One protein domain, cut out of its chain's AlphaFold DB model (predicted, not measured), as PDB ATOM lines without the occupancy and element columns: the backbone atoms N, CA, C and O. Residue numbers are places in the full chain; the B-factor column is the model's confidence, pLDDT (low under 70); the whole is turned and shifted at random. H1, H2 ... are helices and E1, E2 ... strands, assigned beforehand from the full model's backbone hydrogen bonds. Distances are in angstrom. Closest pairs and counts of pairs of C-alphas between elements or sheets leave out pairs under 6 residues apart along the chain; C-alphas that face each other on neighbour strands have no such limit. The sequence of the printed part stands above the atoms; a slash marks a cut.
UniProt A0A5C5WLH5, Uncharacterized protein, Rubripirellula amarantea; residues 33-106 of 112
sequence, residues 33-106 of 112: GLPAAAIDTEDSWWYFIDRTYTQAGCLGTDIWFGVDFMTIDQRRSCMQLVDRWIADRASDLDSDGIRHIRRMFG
ATOM      1  N   GLY A  33       4.932   9.852 -46.260       90.50
ATOM      2  CA  GLY A  33       3.513   9.534 -46.435       90.50
ATOM      3  C   GLY A  33       2.629   9.938 -45.249       90.50
ATOM      4  O   GLY A  33       1.549   9.372 -45.079       90.50
ATOM      5  N   LEU A  34       3.081  10.880 -44.415       89.62
ATOM      6  CA  LEU A  34       2.329  11.346 -43.253       89.62
ATOM      7  C   LEU A  34       0.997  11.988 -43.672       89.62
ATOM      8  O   LEU A  34       0.957  12.776 -44.623       89.62
ATOM      9  N   PRO A  35      -0.100  11.725 -42.943       88.62
ATOM     10  CA  PRO A  35      -1.345  12.438 -43.164       88.62
ATOM     11  C   PRO A  35      -1.171  13.909 -42.778       88.62
ATOM     12  O   PRO A  35      -0.514  14.229 -41.787       88.62
ATOM     13  N   ALA A  36      -1.838  14.812 -43.501       87.12
ATOM     14  CA  ALA A  36      -1.766  16.251 -43.233       87.12
ATOM     15  C   ALA A  36      -2.112  16.610 -41.772       87.12
ATOM     16  O   ALA A  36      -1.531  17.530 -41.209       87.12
ATOM     17  N   ALA A  37      -3.004  15.845 -41.133       85.94
ATOM     18  CA  ALA A  37      -3.376  16.034 -39.732       85.94
ATOM     19  C   ALA A  37      -2.200  15.859 -38.749       85.94
ATOM     20  O   ALA A  37      -2.168  16.545 -37.729       85.94
ATOM     21  N   ALA A  38      -1.224  14.997 -39.059       88.31
ATOM     22  CA  ALA A  38      -0.040  14.781 -38.222       88.31
ATOM     23  C   ALA A  38       0.960  15.949 -38.291       88.31
ATOM     24  O   ALA A  38       1.824  16.063 -37.430       88.31
ATOM     25  N   ILE A  39       0.847  16.820 -39.298       90.56
ATOM     26  CA  ILE A  39       1.789  17.922 -39.553       90.56
ATOM     27  C   ILE A  39       1.106  19.292 -39.671       90.56
ATOM     28  O   ILE A  39       1.752  20.270 -40.042       90.56
ATOM     29  N   ASP A  40      -0.190  19.401 -39.365       88.88
ATOM     30  CA  ASP A  40      -0.931  20.671 -39.455       88.88
ATOM     31  C   ASP A  40      -0.362  21.724 -38.488       88.88
ATOM     32  O   ASP A  40      -0.192  22.902 -38.826       88.88
ATOM     33  N   THR A  41       0.016  21.270 -37.291       89.62
ATOM     34  CA  THR A  41       0.667  22.082 -36.263       89.62
ATOM     35  C   THR A  41       1.821  21.324 -35.618       89.62
ATOM     36  O   THR A  41       1.848  20.094 -35.628       89.62
ATOM     37  N   GLU A  42       2.751  22.063 -35.015       90.12
ATOM     38  CA  GLU A  42       3.836  21.472 -34.227       90.12
ATOM     39  C   GLU A  42       3.309  20.649 -33.036       90.12
ATOM     40  O   GLU A  42       3.879  19.614 -32.705       90.12
ATOM     41  N   ASP A  43       2.174  21.042 -32.451       85.88
ATOM     42  CA  ASP A  43       1.529  20.281 -31.374       85.88
ATOM     43  C   ASP A  43       0.964  18.945 -31.892       85.88
ATOM     44  O   ASP A  43       1.115  17.911 -31.240       85.88
ATOM     45  N   SER A  44       0.353  18.938 -33.085       86.50
ATOM     46  CA  SER A  44      -0.109  17.705 -33.746       86.50
ATOM     47  C   SER A  44       1.052  16.759 -34.048       86.50
ATOM     48  O   SER A  44       0.931  15.547 -33.866       86.50
ATOM     49  N   TRP A  45       2.179  17.321 -34.483       89.75
ATOM     50  CA  TRP A  45       3.412  16.587 -34.739       89.75
ATOM     51  C   TRP A  45       3.977  15.969 -33.461       89.75
ATOM     52  O   TRP A  45       4.288  14.780 -33.440       89.75
ATOM     53  N   TRP A  46       4.034  16.740 -32.373       86.38
ATOM     54  CA  TRP A  46       4.457  16.234 -31.071       86.38
ATOM     55  C   TRP A  46       3.556  15.101 -30.577       86.38
ATOM     56  O   TRP A  46       4.047  14.061 -30.142       86.38
ATOM     57  N   TYR A  47       2.237  15.256 -30.716       83.94
ATOM     58  CA  TYR A  47       1.276  14.211 -30.367       83.94
ATOM     59  C   TYR A  47       1.484  12.934 -31.193       83.94
ATOM     60  O   TYR A  47       1.455  11.831 -30.650       83.94
ATOM     61  N   PHE A  48       1.737  13.071 -32.497       87.06
ATOM     62  CA  PHE A  48       2.068  11.941 -33.360       87.06
ATOM     63  C   PHE A  48       3.375  11.258 -32.939       87.06
ATOM     64  O   PHE A  48       3.430  10.032 -32.921       87.06
ATOM     65  N   ILE A  49       4.407  12.018 -32.566       87.19
ATOM     66  CA  ILE A  49       5.668  11.462 -32.059       87.19
ATOM     67  C   ILE A  49       5.455  10.689 -30.754       87.19
ATOM     68  O   ILE A  49       5.933   9.566 -30.629       87.19
ATOM     69  N   ASP A  50       4.731  11.267 -29.799       83.56
ATOM     70  CA  ASP A  50       4.461  10.651 -28.495       83.56
ATOM     71  C   ASP A  50       3.636   9.363 -28.625       83.56
ATOM     72  O   ASP A  50       3.860   8.384 -27.915       83.56
ATOM     73  N   ARG A  51       2.669   9.353 -29.548       81.56
ATOM     74  CA  ARG A  51       1.690   8.265 -29.667       81.56
ATOM     75  C   ARG A  51       1.956   7.284 -30.790       81.56
ATOM     76  O   ARG A  51       1.314   6.246 -30.790       81.56
ATOM     77  N   THR A  52       2.840   7.615 -31.728       81.75
ATOM     78  CA  THR A  52       3.115   6.898 -32.988       81.75
ATOM     79  C   THR A  52       1.909   6.704 -33.914       81.75
ATOM     80  O   THR A  52       2.006   5.998 -34.923       81.75
ATOM     81  N   TYR A  53       0.776   7.354 -33.629       76.38
ATOM     82  CA  TYR A  53      -0.442   7.270 -34.426       76.38
ATOM     83  C   TYR A  53      -1.225   8.587 -34.475       76.38
ATOM     84  O   TYR A  53      -1.043   9.493 -33.668       76.38
ATOM     85  N   THR A  54      -2.127   8.689 -35.449       72.94
ATOM     86  CA  THR A  54      -3.130   9.750 -35.588       72.94
ATOM     87  C   THR A  54      -4.522   9.124 -35.594       72.94
ATOM     88  O   THR A  54      -4.772   8.137 -36.288       72.94
ATOM     89  N   GLN A  55      -5.437   9.704 -34.822       70.50
ATOM     90  CA  GLN A  55      -6.835   9.274 -34.735       70.50
ATOM     91  C   GLN A  55      -7.745  10.198 -35.540       70.50
ATOM     92  O   GLN A  55      -7.488  11.397 -35.647       70.50
ATOM     93  N   ALA A  56      -8.844   9.646 -36.052       59.25
ATOM     94  CA  ALA A  56      -9.969  10.437 -36.530       59.25
ATOM     95  C   ALA A  56     -11.302   9.905 -36.020       59.25
ATOM     96  O   ALA A  56     -11.458   8.731 -35.703       59.25
ATOM     97  N   GLY A  57     -12.270  10.817 -35.954       55.41
ATOM     98  CA  GLY A  57     -13.621  10.566 -35.469       55.41
ATOM     99  C   GLY A  57     -13.954  11.445 -34.268       55.41
ATOM    100  O   GLY A  57     -13.101  11.732 -33.432       55.41
ATOM    101  N   CYS A  58     -15.219  11.853 -34.162       49.59
ATOM    102  CA  CYS A  58     -15.742  12.690 -33.073       49.59
ATOM    103  C   CYS A  58     -15.651  12.045 -31.672       49.59
ATOM    104  O   CYS A  58     -16.009  12.692 -30.691       49.59
ATOM    105  N   LEU A  59     -15.173  10.797 -31.578       58.97
ATOM    106  CA  LEU A  59     -15.068  10.010 -30.348       58.97
ATOM    107  C   LEU A  59     -13.685   9.356 -30.130       58.97
ATOM    108  O   LEU A  59     -13.521   8.642 -29.147       58.97
ATOM    109  N   GLY A  60     -12.688   9.588 -31.001       58.03
ATOM    110  CA  GLY A  60     -11.315   9.078 -30.807       58.03
ATOM    111  C   GLY A  60     -11.161   7.549 -30.826       58.03
ATOM    112  O   GLY A  60     -10.187   7.024 -30.294       58.03
ATOM    113  N   THR A  61     -12.124   6.823 -31.397       60.47
ATOM    114  CA  THR A  61     -12.167   5.353 -31.342       60.47
ATOM    115  C   THR A  61     -11.362   4.660 -32.437       60.47
ATOM    116  O   THR A  61     -10.936   3.531 -32.217       60.47
ATOM    117  N   ASP A  62     -11.096   5.328 -33.567       65.00
ATOM    118  CA  ASP A  62     -10.429   4.709 -34.714       65.00
ATOM    119  C   ASP A  62      -9.076   5.367 -35.020       65.00
ATOM    120  O   ASP A  62      -8.949   6.583 -35.211       65.00
ATOM    121  N   ILE A  63      -8.037   4.529 -35.076       69.38
ATOM    122  CA  ILE A  63      -6.709   4.920 -35.546       69.38
ATOM    123  C   ILE A  63      -6.770   5.014 -37.069       69.38
ATOM    124  O   ILE A  63      -6.996   4.015 -37.749       69.38
ATOM    125  N   TRP A  64      -6.543   6.209 -37.611       74.12
ATOM    126  CA  TRP A  64      -6.517   6.419 -39.060       74.12
ATOM    127  C   TRP A  64      -5.123   6.175 -39.642       74.12
ATOM    128  O   TRP A  64      -4.972   5.779 -40.795       74.12
ATOM    129  N   PHE A  65      -4.079   6.405 -38.852       79.62
ATOM    130  CA  PHE A  65      -2.706   6.290 -39.316       79.62
ATOM    131  C   PHE A  65      -1.775   5.955 -38.157       79.62
ATOM    132  O   PHE A  65      -2.001   6.417 -37.046       79.62
ATOM    133  N   GLY A  66      -0.711   5.207 -38.415       82.00
ATOM    134  CA  GLY A  66       0.296   4.863 -37.426       82.00
ATOM    135  C   GLY A  66       1.589   4.429 -38.091       82.00
ATOM    136  O   GLY A  66       1.590   4.023 -39.254       82.00
ATOM    137  N   VAL A  67       2.689   4.507 -37.347       82.38
ATOM    138  CA  VAL A  67       4.028   4.128 -37.831       82.38
ATOM    139  C   VAL A  67       4.066   2.666 -38.306       82.38
ATOM    140  O   VAL A  67       4.823   2.325 -39.215       82.38
ATOM    141  N   ASP A  68       3.200   1.804 -37.770       83.50
ATOM    142  CA  ASP A  68       3.051   0.399 -38.180       83.50
ATOM    143  C   ASP A  68       2.392   0.198 -39.548       83.50
ATOM    144  O   ASP A  68       2.530  -0.870 -40.139       83.50
ATOM    145  N   PHE A  69       1.736   1.224 -40.092       85.12
ATOM    146  CA  PHE A  69       1.187   1.201 -41.450       85.12
ATOM    147  C   PHE A  69       2.151   1.776 -42.496       85.12
ATOM    148  O   PHE A  69       1.856   1.722 -43.689       85.12
ATOM    149  N   MET A  70       3.296   2.325 -42.073       88.31
ATOM    150  CA  MET A  70       4.320   2.836 -42.983       88.31
ATOM    151  C   MET A  70       5.140   1.700 -43.596       88.31
ATOM    152  O   MET A  70       5.508   0.737 -42.921       88.31
ATOM    153  N   THR A  71       5.529   1.860 -44.861       90.44
ATOM    154  CA  THR A  71       6.593   1.041 -45.451       90.44
ATOM    155  C   THR A  71       7.938   1.318 -44.770       90.44
ATOM    156  O   THR A  71       8.126   2.330 -44.095       90.44
ATOM    157  N   ILE A  72       8.913   0.433 -44.986       88.69
ATOM    158  CA  ILE A  72      10.288   0.592 -44.480       88.69
ATOM    159  C   ILE A  72      10.886   1.940 -44.914       88.69
ATOM    160  O   ILE A  72      11.488   2.640 -44.098       88.69
ATOM    161  N   ASP A  73      10.689   2.329 -46.175       90.56
ATOM    162  CA  ASP A  73      11.226   3.586 -46.703       90.56
ATOM    163  C   ASP A  73      10.486   4.808 -46.144       90.56
ATOM    164  O   ASP A  73      11.133   5.772 -45.738       90.56
ATOM    165  N   GLN A  74       9.157   4.741 -46.009       92.19
ATOM    166  CA  GLN A  74       8.368   5.794 -45.357       92.19
ATOM    167  C   GLN A  74       8.790   5.992 -43.900       92.19
ATOM    168  O   GLN A  74       8.989   7.124 -43.460       92.19
ATOM    169  N   ARG A  75       8.998   4.894 -43.164       89.25
ATOM    170  CA  ARG A  75       9.471   4.922 -41.777       89.25
ATOM    171  C   ARG A  75      10.870   5.533 -41.682       89.25
ATOM    172  O   ARG A  75      11.117   6.341 -40.790       89.25
ATOM    173  N   ARG A  76      11.768   5.224 -42.627       90.12
ATOM    174  CA  ARG A  76      13.107   5.833 -42.702       90.12
ATOM    175  C   ARG A  76      13.026   7.344 -42.939       90.12
ATOM    176  O   ARG A  76      13.680   8.097 -42.221       90.12
ATOM    177  N   SER A  77      12.217   7.792 -43.897       93.31
ATOM    178  CA  SER A  77      12.013   9.223 -44.162       93.31
ATOM    179  C   SER A  77      11.343   9.941 -42.990       93.31
ATOM    180  O   SER A  77      11.770  11.033 -42.622       93.31
ATOM    181  N   CYS A  78      10.357   9.309 -42.346       92.12
ATOM    182  CA  CYS A  78       9.744   9.821 -41.123       92.12
ATOM    183  C   CYS A  78      10.787   9.981 -40.012       92.12
ATOM    184  O   CYS A  78      10.805  11.005 -39.335       92.12
ATOM    185  N   MET A  79      11.698   9.018 -39.852       90.56
ATOM    186  CA  MET A  79      12.753   9.126 -38.847       90.56
ATOM    187  C   MET A  79      13.757  10.231 -39.122       90.56
ATOM    188  O   MET A  79      14.136  10.949 -38.201       90.56
ATOM    189  N   GLN A  80      14.139  10.426 -40.382       92.81
ATOM    190  CA  GLN A  80      14.976  11.563 -40.762       92.81
ATOM    191  C   GLN A  80      14.285  12.898 -40.450       92.81
ATOM    192  O   GLN A  80      14.936  13.830 -39.979       92.81
ATOM    193  N   LEU A  81      12.966  12.981 -40.657       93.44
ATOM    194  CA  LEU A  81      12.174  14.160 -40.309       93.44
ATOM    195  C   LEU A  81      12.116  14.388 -38.787       93.44
ATOM    196  O   LEU A  81      12.276  15.522 -38.337       93.44
ATOM    197  N   VAL A  82      11.951  13.325 -37.994       91.38
ATOM    198  CA  VAL A  82      11.997  13.374 -36.519       91.38
ATOM    199  C   VAL A  82      13.363  13.834 -36.021       91.38
ATOM    200  O   VAL A  82      13.428  14.747 -35.202       91.38
ATOM    201  N   ASP A  83      14.458  13.271 -36.534       90.00
ATOM    202  CA  ASP A  83      15.812  13.687 -36.151       90.00
ATOM    203  C   ASP A  83      16.067  15.163 -36.491       90.00
ATOM    204  O   ASP A  83      16.681  15.883 -35.701       90.00
ATOM    205  N   ARG A  84      15.555  15.635 -37.635       91.69
ATOM    206  CA  ARG A  84      15.640  17.047 -38.021       91.69
ATOM    207  C   ARG A  84      14.871  17.942 -37.057       91.69
ATOM    208  O   ARG A  84      15.395  18.961 -36.618       91.69
ATOM    209  N   TRP A  85      13.653  17.544 -36.699       92.38
ATOM    210  CA  TRP A  85      12.835  18.281 -35.743       92.38
ATOM    211  C   TRP A  85      13.502  18.343 -34.361       92.38
ATOM    212  O   TRP A  85      13.557  19.414 -33.758       92.38
ATOM    213  N   ILE A  86      14.087  17.234 -33.892       87.44
ATOM    214  CA  ILE A  86      14.817  17.196 -32.619       87.44
ATOM    215  C   ILE A  86      15.996  18.174 -32.638       87.44
ATOM    216  O   ILE A  86      16.155  18.955 -31.703       87.44
ATOM    217  N   ALA A  87      16.800  18.155 -33.704       87.62
ATOM    218  CA  ALA A  87      17.974  19.016 -33.830       87.62
ATOM    219  C   ALA A  87      17.618  20.510 -33.904       87.62
ATOM    220  O   ALA A  87      18.320  21.337 -33.324       87.62
ATOM    221  N   ASP A  88      16.542  20.846 -34.614       88.25
ATOM    222  CA  ASP A  88      16.174  22.234 -34.883       88.25
ATOM    223  C   ASP A  88      15.319  22.849 -33.760       88.25
ATOM    224  O   ASP A  88      15.346  24.067 -33.569       88.25
ATOM    225  N   ARG A  89      14.504  22.041 -33.062       84.50
ATOM    226  CA  ARG A  89      13.361  22.554 -32.281       84.50
ATOM    227  C   ARG A  89      13.215  21.950 -30.886       84.50
ATOM    228  O   ARG A  89      12.812  22.668 -29.975       84.50
ATOM    229  N   ALA A  90      13.597  20.691 -30.676       75.12
ATOM    230  CA  ALA A  90      13.375  19.983 -29.408       75.12
ATOM    231  C   ALA A  90      14.505  20.183 -28.380       75.12
ATOM    232  O   ALA A  90      15.013  19.237 -27.778       75.12
ATOM    233  N   SER A  91      14.924  21.438 -28.199       69.25
ATOM    234  CA  SER A  91      16.015  21.823 -27.286       69.25
ATOM    235  C   SER A  91      15.739  21.531 -25.804       69.25
ATOM    236  O   SER A  91      16.654  21.558 -24.984       69.25
ATOM    237  N   ASP A  92      14.478  21.274 -25.467       73.00
ATOM    238  CA  ASP A  92      13.957  20.962 -24.141       73.00
ATOM    239  C   ASP A  92      13.873  19.456 -23.852       73.00
ATOM    240  O   ASP A  92      13.668  19.074 -22.699       73.00
ATOM    241  N   LEU A  93      14.070  18.593 -24.857       75.88
ATOM    242  CA  LEU A  93      14.121  17.151 -24.645       75.88
ATOM    243  C   LEU A  93      15.460  16.722 -24.061       75.88
ATOM    244  O   LEU A  93      16.532  17.016 -24.594       75.88
ATOM    245  N   ASP A  94      15.391  15.951 -22.980       79.38
ATOM    246  CA  ASP A  94      16.562  15.284 -22.442       79.38
ATOM    247  C   ASP A  94      16.970  14.069 -23.300       79.38
ATOM    248  O   ASP A  94      16.282  13.620 -24.226       79.38
ATOM    249  N   SER A  95      18.145  13.519 -22.989       78.44
ATOM    250  CA  SER A  95      18.700  12.373 -23.722       78.44
ATOM    251  C   SER A  95      17.798  11.135 -23.664       78.44
ATOM    252  O   SER A  95      17.839  10.306 -24.579       78.44
ATOM    253  N   ASP A  96      17.002  10.986 -22.604       80.44
ATOM    254  CA  ASP A  96      16.128   9.834 -22.409       80.44
ATOM    255  C   ASP A  96      14.833   9.970 -23.221       80.44
ATOM    256  O   ASP A  96      14.420   8.994 -23.852       80.44
ATOM    257  N   GLY A  97      14.267  11.174 -23.328       78.81
ATOM    258  CA  GLY A  97      13.156  11.497 -24.225       78.81
ATOM    259  C   GLY A  97      13.522  11.286 -25.695       78.81
ATOM    260  O   GLY A  97      12.804  10.605 -26.427       78.81
ATOM    261  N   ILE A  98      14.705  11.750 -26.116       80.56
ATOM    262  CA  ILE A  98      15.217  11.508 -27.477       80.56
ATOM    263  C   ILE A  98      15.388  10.003 -27.737       80.56
ATOM    264  O   ILE A  98      15.005   9.492 -28.794       80.56
ATOM    265  N   ARG A  99      15.949   9.260 -26.772       80.81
ATOM    266  CA  ARG A  99      16.120   7.804 -26.887       80.81
ATOM    267  C   ARG A  99      14.773   7.085 -26.965       80.81
ATOM    268  O   ARG A  99      14.659   6.114 -27.711       80.81
ATOM    269  N   HIS A 100      13.777   7.535 -26.207       82.31
ATOM    270  CA  HIS A 100      12.433   6.972 -26.221       82.31
ATOM    271  C   HIS A 100      11.779   7.126 -27.599       82.31
ATOM    272  O   HIS A 100      11.374   6.124 -28.187       82.31
ATOM    273  N   ILE A 101      11.801   8.336 -28.166       81.81
ATOM    274  CA  ILE A 101      11.284   8.616 -29.514       81.81
ATOM    275  C   ILE A 101      11.963   7.718 -30.552       81.81
ATOM    276  O   ILE A 101      11.302   7.014 -31.313       81.81
ATOM    277  N   ARG A 102      13.298   7.647 -30.533       82.06
ATOM    278  CA  ARG A 102      14.048   6.800 -31.471       82.06
ATOM    279  C   ARG A 102      13.741   5.311 -31.332       82.06
ATOM    280  O   ARG A 102      13.833   4.597 -32.321       82.06
ATOM    281  N   ARG A 103      13.379   4.820 -30.143       81.00
ATOM    282  CA  ARG A 103      12.944   3.422 -29.957       81.00
ATOM    283  C   ARG A 103      11.551   3.172 -30.516       81.00
ATOM    284  O   ARG A 103      11.333   2.113 -31.087       81.00
ATOM    285  N   MET A 104      10.634   4.121 -30.345       77.62
ATOM    286  CA  MET A 104       9.259   3.991 -30.828       77.62
ATOM    287  C   MET A 104       9.176   3.936 -32.355       77.62
ATOM    288  O   MET A 104       8.373   3.195 -32.910       77.62
ATOM    289  N   PHE A 105      10.029   4.703 -33.028       74.19
ATOM    290  CA  PHE A 105      10.069   4.759 -34.487       74.19
ATOM    291  C   PHE A 105      11.183   3.910 -35.113       74.19
ATOM    292  O   PHE A 105      11.182   3.672 -36.324       74.19
ATOM    293  N   GLY A 106      12.148   3.473 -34.307       65.88
ATOM    294  CA  GLY A 106      13.211   2.579 -34.734       65.88
ATOM    295  C   GLY A 106      12.658   1.238 -35.204       65.88
ATOM    296  O   GLY A 106      11.561   0.813 -34.837       65.88
TER     297      GLY A 106
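Overview. This is residues 33 to 106 of the 112 residues of an uncharacterized protein of Rubripirellula amarantea (UniProt A0A5C5WLH5). A helical hairpin, H3 and H4, makes one end of the model and a strand hairpin, antiparallel E1 and E2, the other, with H2 between them and short H1 at its corner. The printed part has 74 residues, mostly helix by class, in the order H1 H2 E1 E2 H3 H4. It is compact, with a radius of gyration of the C-alphas of 12.3 A, spanning 35 by 26 by 19 A.

Arrangement. H1, residues 36 to 39, touches H2, residues 42 to 51, only at the corner; closest are the C-alphas of Ala 38 and Trp 45, 5.2 A. In the hairpin of E1, residues 53 to 56, and E2, residues 62 to 66, N 54 and O 65 are within hydrogen-bond range at 2.8 A. H3, residues 72 to 88, touches H4, residues 95 to 105, at a shallow tilt of 20 degrees, opposite ways; closest are the C-alphas of Met 79 and Phe 105, 6.7 A. In H2, H3 and H4 every O i to N i+4 pair is within hydrogen-bond range.

Along the chain. H1 begins at C-alpha 36 (-1.766, 16.251, -43.233). H3 measures 24.4 A; H4 ends at C-alpha 105 (10.069, 4.759, -34.487).

Size, cuts and confidence. The printed part has no cut and no long link. Residues 56 to 63, 91 and 106 have pLDDT under 70.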